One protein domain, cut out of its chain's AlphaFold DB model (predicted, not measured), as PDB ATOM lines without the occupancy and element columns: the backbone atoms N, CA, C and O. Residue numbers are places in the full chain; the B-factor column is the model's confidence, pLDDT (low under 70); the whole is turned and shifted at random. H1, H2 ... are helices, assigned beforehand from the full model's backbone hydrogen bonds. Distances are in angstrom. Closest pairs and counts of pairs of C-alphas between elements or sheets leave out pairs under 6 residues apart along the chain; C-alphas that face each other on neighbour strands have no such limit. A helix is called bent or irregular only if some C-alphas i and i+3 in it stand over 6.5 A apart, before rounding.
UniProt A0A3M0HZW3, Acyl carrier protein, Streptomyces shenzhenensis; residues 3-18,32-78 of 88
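AT A GLANCE: This is residues 3 to 18 and 32 to 78 of the 88 residues of the protein "Acyl carrier protein" of Streptomyces shenzhenensis (UniProt A0A3M0HZW3). Three short helices are set in a triangle, with H2 and H3 running the same way at a shallow tilt and H1 crossing one side of that pair at a steep tilt, from H3 at its start toward H2 near its end. On the side of H2 and H3 away from H1, the long link of residues 50 to 64 folds back from the end of H2 to the start of H3. The contacts between the helices are few: H1 touches H3, while H2 is near both without clearly touching either. The printed part has 63 residues, with three named helices in the order H1, H2, H3 and no named strand, and its class is all helix. The whole is compact, with a radius of gyration of the C-alphas of 10.5 A, and rounded, with spans of 29 by 22 by 19 A.

HOW THE PARTS SIT: The longest helix is H2, residues 36 to 49. It is close to but not clearly touching H3, residues 65 to 76; their closest C-alphas, those of Leu 46 and Ala 72, are 7.1 A apart. H2 and H3 run the same way at a shallow tilt of 27 degrees. H2 is also close to but not clearly touching H1, residues 3 to 14, with the closest C-alphas, those of Leu 11 and Leu 42, 7.8 A apart. H1 and H2 run opposite ways at a steep tilt of 48 degrees. H1 touches H3 with residues 4 to 8 alone, and the closest C-alphas, those of His 5 and Ala 69, are 5.7 A apart. H1 and H3 run opposite ways at a steep tilt of 58 degrees. In H1, H2 and H3, every O i to N i+4 pair is within hydrogen-bond range.

IN THESE COORDINATES: H2 measures 20.0 A from its first to its last C-alpha, starting at C-alpha 36 at (73.078, -95.261, 96.576). H1 measures 15.9 A and begins with C-alpha 3 at (67.079, -104.436, 119.015). H3 measures 16.2 A and ends with C-alpha 76 at (59.575, -100.422, 114.026). No helix is bent or irregular.

THE WHOLE: The two C-alphas farthest apart are those of Gly 33 and Gly 78, 29.2 A. Residues 19 to 31 are cut out and not printed, and C-alphas 18 and 32 are 6.4 A apart across the cut. The link from H1 to H2 runs across this cut. The link from H2 to H3, 15 residues, is long; its C-alphas lie 6 to 15 A from the mean of the C-alphas. The mean pLDDT of the printed part is 85.6, and one printed residue, Ala 3, is under 70.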
ATOM      1  N   ALA A   3      67.498-103.512 120.079       66.69
ATOM      2  CA  ALA A   3      67.079-104.436 119.015       66.69
ATOM      3  C   ALA A   3      67.088-103.854 117.583       66.69
ATOM      4  O   ALA A   3      67.392-104.578 116.645       66.69
ATOM      5  N   SER A   4      66.761-102.569 117.391       70.75
ATOM      6  CA  SER A   4      66.790-101.941 116.055       70.75
ATOM      7  C   SER A   4      68.211-101.643 115.579       70.75
ATOM      8  O   SER A   4      68.505-101.821 114.406       70.75
ATOM      9  N   HIS A   5      69.088-101.207 116.489       72.56
ATOM     10  CA  HIS A   5      70.488-100.934 116.171       72.56
ATOM     11  C   HIS A   5      71.252-102.235 115.913       72.56
ATOM     12  O   HIS A   5      71.987-102.318 114.942       72.56
ATOM     13  N   GLU A   6      71.051-103.269 116.736       80.19
ATOM     14  CA  GLU A   6      71.642-104.584 116.474       80.19
ATOM     15  C   GLU A   6      71.165-105.175 115.153       80.19
ATOM     16  O   GLU A   6      71.994-105.679 114.410       80.19
ATOM     17  N   PHE A   7      69.875-105.058 114.823       82.38
ATOM     18  CA  PHE A   7      69.371-105.524 113.532       82.38
ATOM     19  C   PHE A   7      69.999-104.768 112.359       82.38
ATOM     20  O   PHE A   7      70.427-105.398 111.400       82.38
ATOM     21  N   LEU A   8      70.115-103.438 112.457       83.19
ATOM     22  CA  LEU A   8      70.797-102.630 111.445       83.19
ATOM     23  C   LEU A   8      72.260-103.067 111.290       83.19
ATOM     24  O   LEU A   8      72.713-103.290 110.178       83.19
ATOM     25  N   VAL A   9      72.981-103.236 112.403       86.56
ATOM     26  CA  VAL A   9      74.375-103.697 112.402       86.56
ATOM     27  C   VAL A   9      74.493-105.083 111.774       86.56
ATOM     28  O   VAL A   9      75.388-105.279 110.968       86.56
ATOM     29  N   THR A  10      73.607-106.020 112.110       87.62
ATOM     30  CA  THR A  10      73.577-107.357 111.503       87.62
ATOM     31  C   THR A  10      73.300-107.282 110.006       87.62
ATOM     32  O   THR A  10      73.971-107.959 109.243       87.62
ATOM     33  N   LEU A  11      72.373-106.433 109.556       87.75
ATOM     34  CA  LEU A  11      72.117-106.260 108.126       87.75
ATOM     35  C   LEU A  11      73.352-105.698 107.410       87.75
ATOM     36  O   LEU A  11      73.749-106.217 106.372       87.75
ATOM     37  N   LEU A  12      73.979-104.672 107.991       86.38
ATOM     38  CA  LEU A  12      75.194-104.051 107.464       86.38
ATOM     39  C   LEU A  12      76.361-105.046 107.401       86.38
ATOM     40  O   LEU A  12      77.073-105.066 106.405       86.38
ATOM     41  N   THR A  13      76.543-105.898 108.412       89.56
ATOM     42  CA  THR A  13      77.628-106.892 108.414       89.56
ATOM     43  C   THR A  13      77.346-108.084 107.509       89.56
ATOM     44  O   THR A  13      78.255-108.549 106.831       89.56
ATOM     45  N   ASP A  14      76.114-108.595 107.499       88.12
ATOM     46  CA  ASP A  14      75.795-109.873 106.855       88.12
ATOM     47  C   ASP A  14      75.434-109.696 105.379       88.12
ATOM     48  O   ASP A  14      75.772-110.548 104.560       88.12
ATOM     49  N   LYS A  15      74.734-108.607 105.037       86.12
ATOM     50  CA  LYS A  15      74.245-108.351 103.676       86.12
ATOM     51  C   LYS A  15      75.158-107.409 102.895       86.12
ATOM     52  O   LYS A  15      75.381-107.639 101.715       86.12
ATOM     53  N   PHE A  16      75.687-106.386 103.561       86.88
ATOM     54  CA  PHE A  16      76.529-105.356 102.938       86.88
ATOM     55  C   PHE A  16      78.027-105.546 103.220       86.88
ATOM     56  O   PHE A  16      78.829-104.698 102.848       86.88
ATOM     57  N   GLU A  17      78.406-106.639 103.898       86.62
ATOM     58  CA  GLU A  17      79.796-106.991 104.240       86.62
ATOM     59  C   GLU A  17      80.584-105.864 104.941       86.62
ATOM     60  O   GLU A  17      81.819-105.819 104.912       86.62
ATOM     61  N   VAL A  18      79.882-104.953 105.622       88.81
ATOM     62  CA  VAL A  18      80.506-103.839 106.333       88.81
ATOM     63  C   VAL A  18      81.248-104.366 107.548       88.81
ATOM     64  O   VAL A  18      80.714-105.105 108.379       88.81
ATOM     65  N   LEU A  32      81.063 -96.120 104.717       88.62
ATOM     66  CA  LEU A  32      81.079 -97.563 104.969       88.62
ATOM     67  C   LEU A  32      81.190 -98.396 103.685       88.62
ATOM     68  O   LEU A  32      81.275 -99.619 103.765       88.62
ATOM     69  N   GLY A  33      81.205 -97.745 102.518       88.44
ATOM     70  CA  GLY A  33      81.278 -98.396 101.216       88.44
ATOM     71  C   GLY A  33      79.925 -98.776 100.620       88.44
ATOM     72  O   GLY A  33      79.922 -99.409  99.572       88.44
ATOM     73  N   LEU A  34      78.805 -98.379 101.239       89.81
ATOM     74  CA  LEU A  34      77.481 -98.535 100.639       89.81
ATOM     75  C   LEU A  34      77.246 -97.417  99.634       89.81
ATOM     76  O   LEU A  34      77.319 -96.233  99.971       89.81
ATOM     77  N   ASP A  35      76.905 -97.787  98.412       89.88
ATOM     78  CA  ASP A  35      76.488 -96.818  97.413       89.88
ATOM     79  C   ASP A  35      74.988 -96.469  97.531       89.88
ATOM     80  O   ASP A  35      74.266 -96.888  98.443       89.88
ATOM     81  N   SER A  36      74.494 -95.640  96.610       88.44
ATOM     82  CA  SER A  36      73.078 -95.261  96.576       88.44
ATOM     83  C   SER A  36      72.130 -96.445  96.334       88.44
ATOM     84  O   SER A  36      70.976 -96.386  96.754       88.44
ATOM     85  N   LEU A  37      72.585 -97.489  95.631       91.38
ATOM     86  CA  LEU A  37      71.804 -98.696  95.369       91.38
ATOM     87  C   LEU A  37      71.737 -99.560  96.631       91.38
ATOM     88  O   LEU A  37      70.646 -99.984  97.009       91.38
ATOM     89  N   ASP A  38      72.863 -99.726  97.322       91.44
ATOM     90  CA  ASP A  38      72.945-100.443  98.594       91.44
ATOM     91  C   ASP A  38      72.069 -99.781  99.665       91.44
ATOM     92  O   ASP A  38      71.315-100.452 100.372       91.44
ATOM     93  N   ALA A  39      72.106 -98.448  99.764       89.19
ATOM     94  CA  ALA A  39      71.261 -97.697 100.692       89.19
ATOM     95  C   ALA A  39      69.760 -97.875 100.390       89.19
ATOM     96  O   ALA A  39      68.960 -98.065 101.312       89.19
ATOM     97  N   ALA A  40      69.377 -97.871  99.109       90.06
ATOM     98  CA  ALA A  40      68.001 -98.126  98.689       90.06
ATOM     99  C   ALA A  40      67.565 -99.570  98.991       90.06
ATOM    100  O   ALA A  40      66.436 -99.798  99.429       90.06
ATOM    101  N   GLU A  41      68.454-100.549  98.810       91.06
ATOM    102  CA  GLU A  41      68.187-101.946  99.151       91.06
ATOM    103  C   GLU A  41      68.062-102.154 100.666       91.06
ATOM    104  O   GLU A  41      67.166-102.874 101.121       91.06
ATOM    105  N   LEU A  42      68.917-101.507 101.464       88.12
ATOM    106  CA  LEU A  42      68.828-101.484 102.924       88.12
ATOM    107  C   LEU A  42      67.464-100.949 103.358       88.12
ATOM    108  O   LEU A  42      66.774-101.588 104.153       88.12
ATOM    109  N   GLN A  43      67.054 -99.807 102.803       88.50
ATOM    110  CA  GLN A  43      65.742 -99.227 103.054       88.50
ATOM    111  C   GLN A  43      64.616-100.201 102.704       88.50
ATOM    112  O   GLN A  43      63.768-100.458 103.558       88.50
ATOM    113  N   LEU A  44      64.615-100.765 101.495       88.19
ATOM    114  CA  LEU A  44      63.572-101.689 101.053       88.19
ATOM    115  C   LEU A  44      63.487-102.915 101.970       88.19
ATOM    116  O   LEU A  44      62.404-103.273 102.418       88.19
ATOM    117  N   THR A  45      64.635-103.495 102.331       88.75
ATOM    118  CA  THR A  45      64.704-104.660 103.225       88.75
ATOM    119  C   THR A  45      64.086-104.349 104.594       88.75
ATOM    120  O   THR A  45      63.320-105.145 105.132       88.75
ATOM    121  N   LEU A  46      64.382-103.176 105.167       85.94
ATOM    122  CA  LEU A  46      63.803-102.741 106.444       85.94
ATOM    123  C   LEU A  46      62.296-102.478 106.339       85.94
ATOM    124  O   LEU A  46      61.546-102.789 107.268       85.94
ATOM    125  N   GLN A  47      61.853-101.882 105.232       86.75
ATOM    126  CA  GLN A  47      60.443-101.585 104.998       86.75
ATOM    127  C   GLN A  47      59.618-102.863 104.808       86.75
ATOM    128  O   GLN A  47      58.538-102.970 105.391       86.75
ATOM    129  N   GLU A  48      60.140-103.854 104.085       87.62
ATOM    130  CA  GLU A  48      59.511-105.166 103.912       87.62
ATOM    131  C   GLU A  48      59.430-105.933 105.238       87.62
ATOM    132  O   GLU A  48      58.342-106.354 105.637       87.62
ATOM    133  N   GLU A  49      60.546-106.043 105.966       84.94
ATOM    134  CA  GLU A  49      60.628-106.794 107.228       84.94
ATOM    135  C   GLU A  49      59.673-106.242 108.298       84.94
ATOM    136  O   GLU A  49      59.107-106.991 109.099       84.94
ATOM    137  N   TRP A  50      59.465-104.923 108.327       83.81
ATOM    138  CA  TRP A  50      58.619-104.265 109.330       83.81
ATOM    139  C   TRP A  50      57.281-103.766 108.793       83.81
ATOM    140  O   TRP A  50      56.562-103.084 109.523       83.81
ATOM    141  N   SER A  51      56.921-104.115 107.553       82.38
ATOM    142  CA  SER A  51      55.699-103.632 106.888       82.38
ATOM    143  C   SER A  51      55.556-102.101 106.951       82.38
ATOM    144  O   SER A  51      54.466-101.563 107.136       82.38
ATOM    145  N   ALA A  52      56.679-101.395 106.815       81.94
ATOM    146  CA  ALA A  52      56.809 -99.946 106.929       81.94
ATOM    147  C   ALA A  52      56.799 -99.228 105.565       81.94
ATOM    148  O   ALA A  52      57.190 -98.068 105.483       81.94
ATOM    149  N   ASN A  53      56.335 -99.895 104.501       76.19
ATOM    150  CA  ASN A  53      56.267 -99.347 103.135       76.19
ATOM    151  C   ASN A  53      55.468 -98.031 103.037       76.19
ATOM    152  O   ASN A  53      55.750 -97.206 102.172       76.19
ATOM    153  N   ASP A  54      54.494 -97.832 103.929       78.75
ATOM    154  CA  ASP A  54      53.661 -96.624 103.966       78.75
ATOM    155  C   ASP A  54      54.249 -95.508 104.848       78.75
ATOM    156  O   ASP A  54      53.744 -94.381 104.835       78.75
ATOM    157  N   LEU A  55      55.308 -95.799 105.613       76.81
ATOM    158  CA  LEU A  55      55.890 -94.865 106.570       76.81
ATOM    159  C   LEU A  55      56.874 -93.901 105.906       76.81
ATOM    160  O   LEU A  55      57.651 -94.257 105.018       76.81
ATOM    161  N   LYS A  56      56.877 -92.654 106.378       79.12
ATOM    162  CA  LYS A  56      57.829 -91.628 105.935       79.12
ATOM    163  C   LYS A  56      59.228 -91.877 106.499       79.12
ATOM    164  O   LYS A  56      59.388 -92.359 107.624       79.12
ATOM    165  N   GLY A  57      60.234 -91.526 105.706       80.12
ATOM    166  CA  GLY A  57      61.652 -91.695 106.014       80.12
ATOM    167  C   GLY A  57      62.410 -92.137 104.767       80.12
ATOM    168  O   GLY A  57      61.872 -92.877 103.948       80.12
ATOM    169  N   GLU A  58      63.641 -91.668 104.619       85.38
ATOM    170  CA  GLU A  58      64.519 -92.043 103.514       85.38
ATOM    171  C   GLU A  58      65.912 -92.326 104.076       85.38
ATOM    172  O   GLU A  58      66.396 -91.593 104.943       85.38
ATOM    173  N   ILE A  59      66.528 -93.408 103.607       87.50
ATOM    174  CA  ILE A  59      67.909 -93.776 103.887       87.50
ATOM    175  C   ILE A  59      68.659 -93.696 102.562       87.50
ATOM    176  O   ILE A  59      68.340 -94.389 101.600       87.50
ATOM    177  N   THR A  60      69.665 -92.833 102.526       89.44
ATOM    178  CA  THR A  60      70.536 -92.612 101.368       89.44
ATOM    179  C   THR A  60      71.988 -92.886 101.736       89.44
ATOM    180  O   THR A  60      72.337 -92.950 102.915       89.44
ATOM    181  N   ASP A  61      72.858 -92.976 100.736       88.88
ATOM    182  CA  ASP A  61      74.315 -93.070 100.891       88.88
ATOM    183  C   ASP A  61      74.900 -91.941 101.770       88.88
ATOM    184  O   ASP A  61      75.867 -92.132 102.502       88.88
ATOM    185  N   LYS A  62      74.263 -90.767 101.778       88.81
ATOM    186  CA  LYS A  62      74.646 -89.609 102.609       88.81
ATOM    187  C   LYS A  62      74.141 -89.677 104.050       88.81
ATOM    188  O   LYS A  62      74.493 -88.824 104.861       88.81
ATOM    189  N   THR A  63      73.284 -90.640 104.363       89.50
ATOM    190  CA  THR A  63      72.695 -90.790 105.695       89.50
ATOM    191  C   THR A  63      73.716 -91.422 106.631       89.50
ATOM    192  O   THR A  63      74.396 -92.380 106.269       89.50
ATOM    193  N   THR A  64      73.836 -90.895 107.846       91.38
ATOM    194  CA  THR A  64      74.693 -91.491 108.881       91.38
ATOM    195  C   THR A  64      74.071 -92.755 109.466       91.38
ATOM    196  O   THR A  64      72.846 -92.911 109.484       91.38
ATOM    197  N   VAL A  65      74.893 -93.648 110.021       89.50
ATOM    198  CA  VAL A  65      74.413 -94.845 110.733       89.50
ATOM    199  C   VAL A  65      73.429 -94.466 111.839       89.50
ATOM    200  O   VAL A  65      72.410 -95.135 112.020       89.50
ATOM    201  N   GLN A  66      73.683 -93.375 112.569       88.50
ATOM    202  CA  GLN A  66      72.778 -92.894 113.610       88.50
ATOM    203  C   GLN A  66      71.416 -92.467 113.047       88.50
ATOM    204  O   GLN A  66      70.384 -92.821 113.625       88.50
ATOM    205  N   GLN A  67      71.391 -91.742 111.928       88.50
ATOM    206  CA  GLN A  67      70.146 -91.346 111.263       88.50
ATOM    207  C   GLN A  67      69.388 -92.566 110.724       88.50
ATOM    208  O   GLN A  67      68.194 -92.703 110.989       88.50
ATOM    209  N   ALA A  68      70.075 -93.499 110.059       88.00
ATOM    210  CA  ALA A  68      69.478 -94.741 109.571       88.00
ATOM    211  C   ALA A  68      68.882 -95.568 110.725       88.00
ATOM    212  O   ALA A  68      67.744 -96.034 110.648       88.00
ATOM    213  N   ALA A  69      69.594 -95.674 111.851       87.25
ATOM    214  CA  ALA A  69      69.095 -96.333 113.056       87.25
ATOM    215  C   ALA A  69      67.874 -95.616 113.659       87.25
ATOM    216  O   ALA A  69      66.971 -96.271 114.191       87.25
ATOM    217  N   ALA A  70      67.816 -94.284 113.589       86.88
ATOM    218  CA  ALA A  70      66.674 -93.504 114.057       86.88
ATOM    219  C   ALA A  70      65.430 -93.731 113.186       86.88
ATOM    220  O   ALA A  70      64.349 -93.971 113.735       86.88
ATOM    221  N   VAL A  71      65.594 -93.734 111.859       87.06
ATOM    222  CA  VAL A  71      64.538 -94.063 110.888       87.06
ATOM    223  C   VAL A  71      64.030 -95.485 111.125       87.06
ATOM    224  O   VAL A  71      62.845 -95.685 111.389       87.06
ATOM    225  N   ALA A  72      64.939 -96.457 111.192       86.00
ATOM    226  CA  ALA A  72      64.622 -97.849 111.488       86.00
ATOM    227  C   ALA A  72      63.857 -98.016 112.816       86.00
ATOM    228  O   ALA A  72      62.898 -98.785 112.925       86.00
ATOM    229  N   ARG A  73      64.244 -97.265 113.856       85.00
ATOM    230  CA  ARG A  73      63.545 -97.266 115.149       85.00
ATOM    231  C   ARG A  73      62.123 -96.727 115.030       85.00
ATOM    232  O   ARG A  73      61.232 -97.230 115.712       85.00
ATOM    233  N   ALA A  74      61.915 -95.676 114.249       85.44
ATOM    234  CA  ALA A  74      60.598 -95.089 114.068       85.44
ATOM    235  C   ALA A  74      59.673 -96.008 113.269       85.44
ATOM    236  O   ALA A  74      58.551 -96.239 113.718       85.44
ATOM    237  N   TRP A  75      60.176 -96.624 112.199       86.75
ATOM    238  CA  TRP A  75      59.436 -97.616 111.424       86.75
ATOM    239  C   TRP A  75      58.999 -98.803 112.269       86.75
ATOM    240  O   TRP A  75      57.820 -99.142 112.303       86.75
ATOM    241  N   ARG A  76      59.911 -99.351 113.078       81.44
ATOM    242  CA  ARG A  76      59.575-100.422 114.026       81.44
ATOM    243  C   ARG A  76      58.537-100.004 115.074       81.44
ATOM    244  O   ARG A  76      57.828-100.849 115.610       81.44
ATOM    245  N   ALA A  77      58.464 -98.717 115.403       83.94
ATOM    246  CA  ALA A  77      57.463 -98.171 116.313       83.94
ATOM    247  C   ALA A  77      56.136 -97.817 115.614       83.94
ATOM    248  O   ALA A  77      55.236 -97.315 116.288       83.94
ATOM    249  N   GLY A  78      56.017 -98.035 114.298       81.25
ATOM    250  CA  GLY A  78      54.848 -97.651 113.503       81.25
ATOM    251  C   GLY A  78      54.658 -96.138 113.412       81.25
ATOM    252  O   GLY A  78      53.525 -95.662 113.414       81.25
TER     253      GLY A  78